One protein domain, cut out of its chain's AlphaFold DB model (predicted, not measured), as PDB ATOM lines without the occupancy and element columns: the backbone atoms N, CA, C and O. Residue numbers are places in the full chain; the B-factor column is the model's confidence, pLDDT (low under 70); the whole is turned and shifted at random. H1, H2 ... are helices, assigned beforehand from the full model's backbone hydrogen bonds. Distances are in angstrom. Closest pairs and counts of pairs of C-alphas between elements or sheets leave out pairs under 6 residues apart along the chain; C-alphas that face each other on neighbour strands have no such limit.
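This is residues 42 to 107 of the 365 residues of an uncharacterized protein of Syncephalastrum racemosum (UniProt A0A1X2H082). Four helices form a loosely assembled, angular group: H2 meets the side of H4 near Leu 69, toward its own C-terminal end, at nearly a right angle, and H1 comes near this pair with its C-terminal end at Thr 60 while its other end points away. The short helix H3 lies beyond the beginning of H4, at the end of a wide loop, residues 71 to 83, of which 76 to 81 stick out free. The printed part has 66 residues with four named helices, H1, H2, H3 and H4 in that order along the chain, and no named strand; its class is all helix. It is only just compact, close to loose, with a radius of gyration of the C-alphas of 12.8 A, and its C-alphas span 36 by 27 by 19 A.

Residues 42 to 49 come before the first helix. H1, residues 50 to 60, begins with C-alpha 50 at (147.198, 156.185, 141.752) and is 15.0 A long from first to last C-alpha. H2, residues 63 to 70, measures 10.4 A in the same way. After residues 71 to 83 comes H3, residues 84 to 89, 9.1 A long, with C-alpha 84 at (135.329, 174.085, 159.021). H4, residues 93 to 105, is the longest helix at 18.2 A and ends with C-alpha 105 at (127.478, 149.182, 149.754).

H1 and H2 are close but not clearly touching, and their lines are about perpendicular at 89 degrees; their closest C-alphas are those of Thr 60 and Ile 66, 6.0 A apart. H1 and H4 are also close but not clearly touching, with the C-alphas of Thr 60 and Val 101 the closest, 7.0 A apart. These two helices run the same way at a steep tilt of 64 degrees. H2 and H4 touch, H4 with residues 97 to 102 alone, and stand about perpendicular at 79 degrees; their closest C-alphas are those of Leu 69 and Glu 98, 5.2 A apart. H3 touches no helix: it is apart from H1 and H2, and only just apart from H4, with closest C-alphas 8.2 A apart. In H1, H2, H3 and H4 every O i to N i+4 pair is within hydrogen-bond range.

The two C-alphas farthest apart, those of Ala 47 and Ser 79, are 37.2 A from each other, and the first and last printed C-alphas, of Leu 42 and Pro 107, 18.5 A. The printed part has no cut. The links from H1 to H2 and from H3 to H4 are tight, and the link from H2 to H3, 13 residues, is long. The mean pLDDT of the printed part is 75.5; the model's confidence is under 70 at residues 42 to 48, residues 76 to 85, residue 90 and residue 107.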
ATOM      1  N   LEU A  42     137.657 153.557 142.176       68.94
ATOM      2  CA  LEU A  42     137.756 155.007 142.003       68.94
ATOM      3  C   LEU A  42     138.160 155.316 140.552       68.94
ATOM      4  O   LEU A  42     139.178 154.814 140.073       68.94
ATOM      5  N   THR A  43     137.348 156.104 139.845       68.19
ATOM      6  CA  THR A  43     137.515 156.341 138.407       68.19
ATOM      7  C   THR A  43     138.859 157.002 138.092       68.19
ATOM      8  O   THR A  43     139.449 157.738 138.893       68.19
ATOM      9  N   ASN A  44     139.393 156.719 136.900       57.75
ATOM     10  CA  ASN A  44     140.748 157.114 136.515       57.75
ATOM     11  C   ASN A  44     140.943 158.592 136.143       57.75
ATOM     12  O   ASN A  44     142.022 158.970 135.702       57.75
ATOM     13  N   GLU A  45     139.956 159.443 136.408       62.72
ATOM     14  CA  GLU A  45     139.930 160.828 135.923       62.72
ATOM     15  C   GLU A  45     141.059 161.709 136.486       62.72
ATOM     16  O   GLU A  45     141.507 162.632 135.812       62.72
ATOM     17  N   LEU A  46     141.617 161.379 137.659       55.03
ATOM     18  CA  LEU A  46     142.918 161.903 138.094       55.03
ATOM     19  C   LEU A  46     144.027 160.885 137.788       55.03
ATOM     20  O   LEU A  46     144.279 159.969 138.581       55.03
ATOM     21  N   ALA A  47     144.696 161.061 136.647       50.69
ATOM     22  CA  ALA A  47     145.792 160.207 136.175       50.69
ATOM     23  C   ALA A  47     147.031 160.199 137.100       50.69
ATOM     24  O   ALA A  47     147.807 159.254 137.066       50.69
ATOM     25  N   MET A  48     147.188 161.209 137.967       57.44
ATOM     26  CA  MET A  48     148.338 161.359 138.879       57.44
ATOM     27  C   MET A  48     148.068 160.897 140.323       57.44
ATOM     28  O   MET A  48     148.903 161.091 141.197       57.44
ATOM     29  N   ALA A  49     146.898 160.316 140.609       71.38
ATOM     30  CA  ALA A  49     146.472 159.987 141.976       71.38
ATOM     31  C   ALA A  49     146.388 158.473 142.248       71.38
ATOM     32  O   ALA A  49     145.545 158.037 143.031       71.38
ATOM     33  N   THR A  50     147.206 157.653 141.588       76.94
ATOM     34  CA  THR A  50     147.198 156.185 141.752       76.94
ATOM     35  C   THR A  50     147.492 155.762 143.192       76.94
ATOM     36  O   THR A  50     146.761 154.944 143.742       76.94
ATOM     37  N   GLU A  51     148.476 156.380 143.845       79.56
ATOM     38  CA  GLU A  51     148.815 156.096 145.246       79.56
ATOM     39  C   GLU A  51     147.679 156.470 146.201       79.56
ATOM     40  O   GLU A  51     147.267 155.668 147.041       79.56
ATOM     41  N   LEU A  52     147.096 157.660 146.020       76.50
ATOM     42  CA  LEU A  52     145.957 158.110 146.815       76.50
ATOM     43  C   LEU A  52     144.742 157.193 146.614       76.50
ATOM     44  O   LEU A  52     144.046 156.888 147.577       76.50
ATOM     45  N   LYS A  53     144.501 156.703 145.392       80.06
ATOM     46  CA  LYS A  53     143.435 155.731 145.106       80.06
ATOM     47  C   LYS A  53     143.671 154.401 145.807       80.06
ATOM     48  O   LYS A  53     142.725 153.877 146.386       80.06
ATOM     49  N   CYS A  54     144.901 153.890 145.807       81.88
ATOM     50  CA  CYS A  54     145.252 152.675 146.540       81.88
ATOM     51  C   CYS A  54     145.014 152.852 148.043       81.88
ATOM     52  O   CYS A  54     144.335 152.032 148.657       81.88
ATOM     53  N   ILE A  55     145.492 153.956 148.627       83.19
ATOM     54  CA  ILE A  55     145.273 154.271 150.047       83.19
ATOM     55  C   ILE A  55     143.773 154.379 150.343       83.19
ATOM     56  O   ILE A  55     143.291 153.819 151.325       83.19
ATOM     57  N   LEU A  56     143.011 155.046 149.477       81.06
ATOM     58  CA  LEU A  56     141.569 155.187 149.644       81.06
ATOM     59  C   LEU A  56     140.828 153.865 149.517       81.06
ATOM     60  O   LEU A  56     139.903 153.625 150.284       81.06
ATOM     61  N   GLN A  57     141.230 152.991 148.601       83.19
ATOM     62  CA  GLN A  57     140.680 151.644 148.505       83.19
ATOM     63  C   GLN A  57     140.981 150.855 149.786       83.19
ATOM     64  O   GLN A  57     140.064 150.324 150.401       83.19
ATOM     65  N   ILE A  58     142.222 150.866 150.275       85.75
ATOM     66  CA  ILE A  58     142.592 150.181 151.526       85.75
ATOM     67  C   ILE A  58     141.769 150.707 152.716       85.75
ATOM     68  O   ILE A  58     141.206 149.928 153.489       85.75
ATOM     69  N   LEU A  59     141.641 152.030 152.844       82.00
ATOM     70  CA  LEU A  59     140.853 152.652 153.907       82.00
ATOM     71  C   LEU A  59     139.363 152.320 153.775       82.00
ATOM     72  O   LEU A  59     138.736 151.930 154.759       82.00
ATOM     73  N   THR A  60     138.797 152.405 152.569       79.19
ATOM     74  CA  THR A  60     137.377 152.099 152.312       79.19
ATOM     75  C   THR A  60     137.027 150.625 152.470       79.19
ATOM     76  O   THR A  60     135.849 150.334 152.639       79.19
ATOM     77  N   TYR A  61     137.999 149.705 152.498       77.75
ATOM     78  CA  TYR A  61     137.778 148.293 152.844       77.75
ATOM     79  C   TYR A  61     138.076 147.955 154.312       77.75
ATOM     80  O   TYR A  61     137.857 146.823 154.750       77.75
ATOM     81  N   THR A  62     138.503 148.931 155.118       90.44
ATOM     82  CA  THR A  62     138.695 148.733 156.559       90.44
ATOM     83  C   THR A  62     137.341 148.801 157.277       90.44
ATOM     84  O   THR A  62     136.675 149.836 157.282       90.44
ATOM     85  N   SER A  63     136.927 147.710 157.928       85.25
ATOM     86  CA  SER A  63     135.585 147.549 158.528       85.25
ATOM     87  C   SER A  63     135.191 148.650 159.521       85.25
ATOM     88  O   SER A  63     134.043 149.104 159.529       85.25
ATOM     89  N   ALA A  64     136.140 149.120 160.333       85.94
ATOM     90  CA  ALA A  64     135.930 150.218 161.274       85.94
ATOM     91  C   ALA A  64     135.627 151.540 160.550       85.94
ATOM     92  O   ALA A  64     134.730 152.282 160.952       85.94
ATOM     93  N   PHE A  65     136.330 151.804 159.449       86.56
ATOM     94  CA  PHE A  65     136.158 153.017 158.660       86.56
ATOM     95  C   PHE A  65     134.859 152.986 157.849       86.56
ATOM     96  O   PHE A  65     134.121 153.966 157.846       86.56
ATOM     97  N   ILE A  66     134.500 151.835 157.269       89.00
ATOM     98  CA  ILE A  66     133.184 151.638 156.634       89.00
ATOM     99  C   ILE A  66     132.064 151.879 157.643       89.00
ATOM    100  O   ILE A  66     131.112 152.594 157.340       89.00
ATOM    101  N   SER A  67     132.169 151.318 158.850       88.19
ATOM    102  CA  SER A  67     131.164 151.501 159.907       88.19
ATOM    103  C   SER A  67     131.030 152.972 160.308       88.19
ATOM    104  O   SER A  67     129.927 153.457 160.550       88.19
ATOM    105  N   TYR A  68     132.144 153.707 160.338       89.38
ATOM    106  CA  TYR A  68     132.139 155.148 160.563       89.38
ATOM    107  C   TYR A  68     131.436 155.906 159.425       89.38
ATOM    108  O   TYR A  68     130.518 156.678 159.697       89.38
ATOM    109  N   LEU A  69     131.799 155.645 158.166       88.88
ATOM    110  CA  LEU A  69     131.218 156.309 156.992       88.88
ATOM    111  C   LEU A  69     129.717 156.015 156.843       88.88
ATOM    112  O   LEU A  69     128.913 156.926 156.697       88.88
ATOM    113  N   THR A  70     129.321 154.748 156.966       87.81
ATOM    114  CA  THR A  70     127.917 154.306 156.867       87.81
ATOM    115  C   THR A  70     127.045 154.788 158.026       87.81
ATOM    116  O   THR A  70     125.832 154.893 157.875       87.81
ATOM    117  N   SER A  71     127.634 155.124 159.179       86.50
ATOM    118  CA  SER A  71     126.888 155.683 160.314       86.50
ATOM    119  C   SER A  71     126.415 157.125 160.103       86.50
ATOM    120  O   SER A  71     125.791 157.688 161.003       86.50
ATOM    121  N   HIS A  72     126.744 157.735 158.959       83.75
ATOM    122  CA  HIS A  72     126.448 159.127 158.627       83.75
ATOM    123  C   HIS A  72     126.922 160.136 159.676       83.75
ATOM    124  O   HIS A  72     126.488 161.281 159.685       83.75
ATOM    125  N   ARG A  73     127.832 159.764 160.585       79.00
ATOM    126  CA  ARG A  73     128.285 160.659 161.662       79.00
ATOM    127  C   ARG A  73     128.953 161.919 161.135       79.00
ATOM    128  O   ARG A  73     128.932 162.940 161.814       79.00
ATOM    129  N   HIS A  74     129.535 161.828 159.945       81.31
ATOM    130  CA  HIS A  74     130.108 162.963 159.261       81.31
ATOM    131  C   HIS A  74     129.011 163.848 158.635       81.31
ATOM    132  O   HIS A  74     128.962 165.021 158.975       81.31
ATOM    133  N   SER A  75     128.100 163.318 157.804       75.56
ATOM    134  CA  SER A  75     127.045 164.108 157.128       75.56
ATOM    135  C   SER A  75     125.839 164.533 157.989       75.56
ATOM    136  O   SER A  75     125.271 165.593 157.751       75.56
ATOM    137  N   HIS A  76     125.428 163.742 158.987       68.06
ATOM    138  CA  HIS A  76     124.260 164.011 159.849       68.06
ATOM    139  C   HIS A  76     124.571 164.901 161.058       68.06
ATOM    140  O   HIS A  76     123.676 165.209 161.849       68.06
ATOM    141  N   SER A  77     125.816 165.353 161.207       60.59
ATOM    142  CA  SER A  77     126.228 166.333 162.213       60.59
ATOM    143  C   SER A  77     125.709 167.743 161.853       60.59
ATOM    144  O   SER A  77     126.464 168.710 161.766       60.59
ATOM    145  N   HIS A  78     124.393 167.894 161.688       49.59
ATOM    146  CA  HIS A  78     123.728 169.172 161.417       49.59
ATOM    147  C   HIS A  78     123.794 170.169 162.587       49.59
ATOM    148  O   HIS A  78     123.354 171.308 162.442       49.59
ATOM    149  N   SER A  79     124.372 169.800 163.737       50.44
ATOM    150  CA  SER A  79     124.613 170.735 164.836       50.44
ATOM    151  C   SER A  79     126.092 170.772 165.235       50.44
ATOM    152  O   SER A  79     126.581 169.911 165.959       50.44
ATOM    153  N   HIS A  80     126.778 171.828 164.797       50.50
ATOM    154  CA  HIS A  80     127.975 172.415 165.418       50.50
ATOM    155  C   HIS A  80     129.350 171.731 165.335       50.50
ATOM    156  O   HIS A  80     130.305 172.329 165.824       50.50
ATOM    157  N   SER A  81     129.530 170.588 164.666       49.78
ATOM    158  CA  SER A  81     130.876 169.991 164.532       49.78
ATOM    159  C   SER A  81     131.216 169.444 163.147       49.78
ATOM    160  O   SER A  81     131.982 168.488 163.038       49.78
ATOM    161  N   HIS A  82     130.702 170.048 162.071       60.69
ATOM    162  CA  HIS A  82     131.364 169.857 160.781       60.69
ATOM    163  C   HIS A  82     132.756 170.485 160.843       60.69
ATOM    164  O   HIS A  82     132.913 171.603 161.337       60.69
ATOM    165  N   SER A  83     133.768 169.771 160.336       62.12
ATOM    166  CA  SER A  83     135.072 170.392 160.098       62.12
ATOM    167  C   SER A  83     134.846 171.671 159.286       62.12
ATOM    168  O   SER A  83     134.029 171.667 158.362       62.12
ATOM    169  N   GLN A  84     135.520 172.767 159.649       60.19
ATOM    170  CA  GLN A  84     135.329 174.085 159.021       60.19
ATOM    171  C   GLN A  84     135.372 174.015 157.482       60.19
ATOM    172  O   GLN A  84     134.663 174.754 156.807       60.19
ATOM    173  N   ASN A  85     136.105 173.047 156.930       59.16
ATOM    174  CA  ASN A  85     136.207 172.795 155.495       59.16
ATOM    175  C   ASN A  85     134.882 172.396 154.823       59.16
ATOM    176  O   ASN A  85     134.652 172.782 153.681       59.16
ATOM    177  N   CYS A  86     133.999 171.646 155.493       70.56
ATOM    178  CA  CYS A  86     132.721 171.242 154.892       70.56
ATOM    179  C   CYS A  86     131.708 172.402 154.864       70.56
ATOM    180  O   CYS A  86     130.811 172.391 154.033       70.56
ATOM    181  N   VAL A  87     131.862 173.400 155.746       71.12
ATOM    182  CA  VAL A  87     131.018 174.611 155.769       71.12
ATOM    183  C   VAL A  87     131.369 175.553 154.615       71.12
ATOM    184  O   VAL A  87     130.490 176.214 154.081       71.12
ATOM    185  N   VAL A  88     132.646 175.613 154.226       73.94
ATOM    186  CA  VAL A  88     133.124 176.544 153.188       73.94
ATOM    187  C   VAL A  88     132.901 176.008 151.772       73.94
ATOM    188  O   VAL A  88     132.648 176.789 150.861       73.94
ATOM    189  N   HIS A  89     133.005 174.692 151.566       72.12
ATOM    190  CA  HIS A  89     133.029 174.100 150.223       72.12
ATOM    191  C   HIS A  89     131.798 173.255 149.862       72.12
ATOM    192  O   HIS A  89     131.823 172.590 148.826       72.12
ATOM    193  N   ASP A  90     130.758 173.222 150.710       68.50
ATOM    194  CA  ASP A  90     129.546 172.366 150.632       68.50
ATOM    195  C   ASP A  90     129.807 170.845 150.558       68.50
ATOM    196  O   ASP A  90     128.931 170.013 150.794       68.50
ATOM    197  N   THR A  91     131.042 170.455 150.266       77.25
ATOM    198  CA  THR A  91     131.547 169.104 150.138       77.25
ATOM    199  C   THR A  91     132.981 169.104 150.639       77.25
ATOM    200  O   THR A  91     133.812 169.927 150.262       77.25
ATOM    201  N   CYS A  92     133.287 168.178 151.531       86.44
ATOM    202  CA  CYS A  92     134.654 167.892 151.931       86.44
ATOM    203  C   CYS A  92     134.963 166.446 151.557       86.44
ATOM    204  O   CYS A  92     134.065 165.649 151.276       86.44
ATOM    205  N   PHE A  93     136.245 166.101 151.551       83.81
ATOM    206  CA  PHE A  93     136.717 164.780 151.144       83.81
ATOM    207  C   PHE A  93     135.984 163.627 151.848       83.81
ATOM    208  O   PHE A  93     135.623 162.634 151.221       83.81
ATOM    209  N   MET A  94     135.680 163.802 153.136       85.94
ATOM    210  CA  MET A  94     134.920 162.825 153.908       85.94
ATOM    211  C   MET A  94     133.485 162.635 153.405       85.94
ATOM    212  O   MET A  94     133.019 161.503 153.360       85.94
ATOM    213  N   SER A  95     132.813 163.699 152.955       86.12
ATOM    214  CA  SER A  95     131.484 163.604 152.332       86.12
ATOM    215  C   SER A  95     131.530 162.863 150.994       86.12
ATOM    216  O   SER A  95     130.628 162.086 150.688       86.12
ATOM    217  N   ALA A  96     132.585 163.071 150.198       84.88
ATOM    218  CA  ALA A  96     132.769 162.357 148.934       84.88
ATOM    219  C   ALA A  96     133.012 160.855 149.167       84.88
ATOM    220  O   ALA A  96     132.416 160.016 148.492       84.88
ATOM    221  N   LEU A  97     133.833 160.514 150.167       86.56
ATOM    222  CA  LEU A  97     134.061 159.128 150.580       86.56
ATOM    223  C   LEU A  97     132.802 158.458 151.122       86.56
ATOM    224  O   LEU A  97     132.526 157.310 150.784       86.56
ATOM    225  N   GLU A  98     132.031 159.174 151.935       89.69
ATOM    226  CA  GLU A  98     130.751 158.700 152.449       89.69
ATOM    227  C   GLU A  98     129.793 158.365 151.297       89.69
ATOM    228  O   GLU A  98     129.255 157.260 151.252       89.69
ATOM    229  N   GLY A  99     129.664 159.255 150.307       86.00
ATOM    230  CA  GLY A  99     128.865 159.008 149.106       86.00
ATOM    231  C   GLY A  99     129.345 157.805 148.287       86.00
ATOM    232  O   GLY A  99     128.526 156.993 147.859       86.00
ATOM    233  N   HIS A 100     130.661 157.647 148.112       84.25
ATOM    234  CA  HIS A 100     131.234 156.506 147.392       84.25
ATOM    235  C   HIS A 100     130.968 155.178 148.113       84.25
ATOM    236  O   HIS A 100     130.486 154.229 147.494       84.25
ATOM    237  N   VAL A 101     131.218 155.111 149.426       86.81
ATOM    238  CA  VAL A 101     130.978 153.899 150.224       86.81
ATOM    239  C   VAL A 101     129.490 153.567 150.269       86.81
ATOM    240  O   VAL A 101     129.122 152.415 150.079       86.81
ATOM    241  N   LEU A 102     128.609 154.552 150.432       86.81
ATOM    242  CA  LEU A 102     127.167 154.306 150.372       86.81
ATOM    243  C   LEU A 102     126.725 153.811 148.994       86.81
ATOM    244  O   LEU A 102     125.891 152.918 148.927       86.81
ATOM    245  N   GLY A 103     127.295 154.338 147.908       85.00
ATOM    246  CA  GLY A 103     127.018 153.858 146.554       85.00
ATOM    247  C   GLY A 103     127.508 152.427 146.312       85.00
ATOM    248  O   GLY A 103     126.803 151.642 145.689       85.00
ATOM    249  N   ALA A 104     128.682 152.070 146.839       82.38
ATOM    250  CA  ALA A 104     129.265 150.735 146.693       82.38
ATOM    251  C   ALA A 104     128.602 149.675 147.594       82.38
ATOM    252  O   ALA A 104     128.571 148.498 147.237       82.38
ATOM    253  N   TYR A 105     128.085 150.078 148.761       77.69
ATOM    254  CA  TYR A 105     127.478 149.182 149.754       77.69
ATOM    255  C   TYR A 105     125.951 149.231 149.792       77.69
ATOM    256  O   TYR A 105     125.342 148.417 150.496       77.69
ATOM    257  N   GLN A 106     125.301 150.139 149.057       75.75
ATOM    258  CA  GLN A 106     123.863 150.035 148.861       75.75
ATOM    259  C   GLN A 106     123.586 148.722 148.122       75.75
ATOM    260  O   GLN A 106     124.110 148.517 147.027       75.75
ATOM    261  N   PRO A 107     122.799 147.801 148.710       54.09
ATOM    262  CA  PRO A 107     122.367 146.630 147.974       54.09
ATOM    263  C   PRO A 107     121.615 147.131 146.747       54.09
ATOM    264  O   PRO A 107     120.725 147.975 146.885       54.09
TER     265      PRO A 107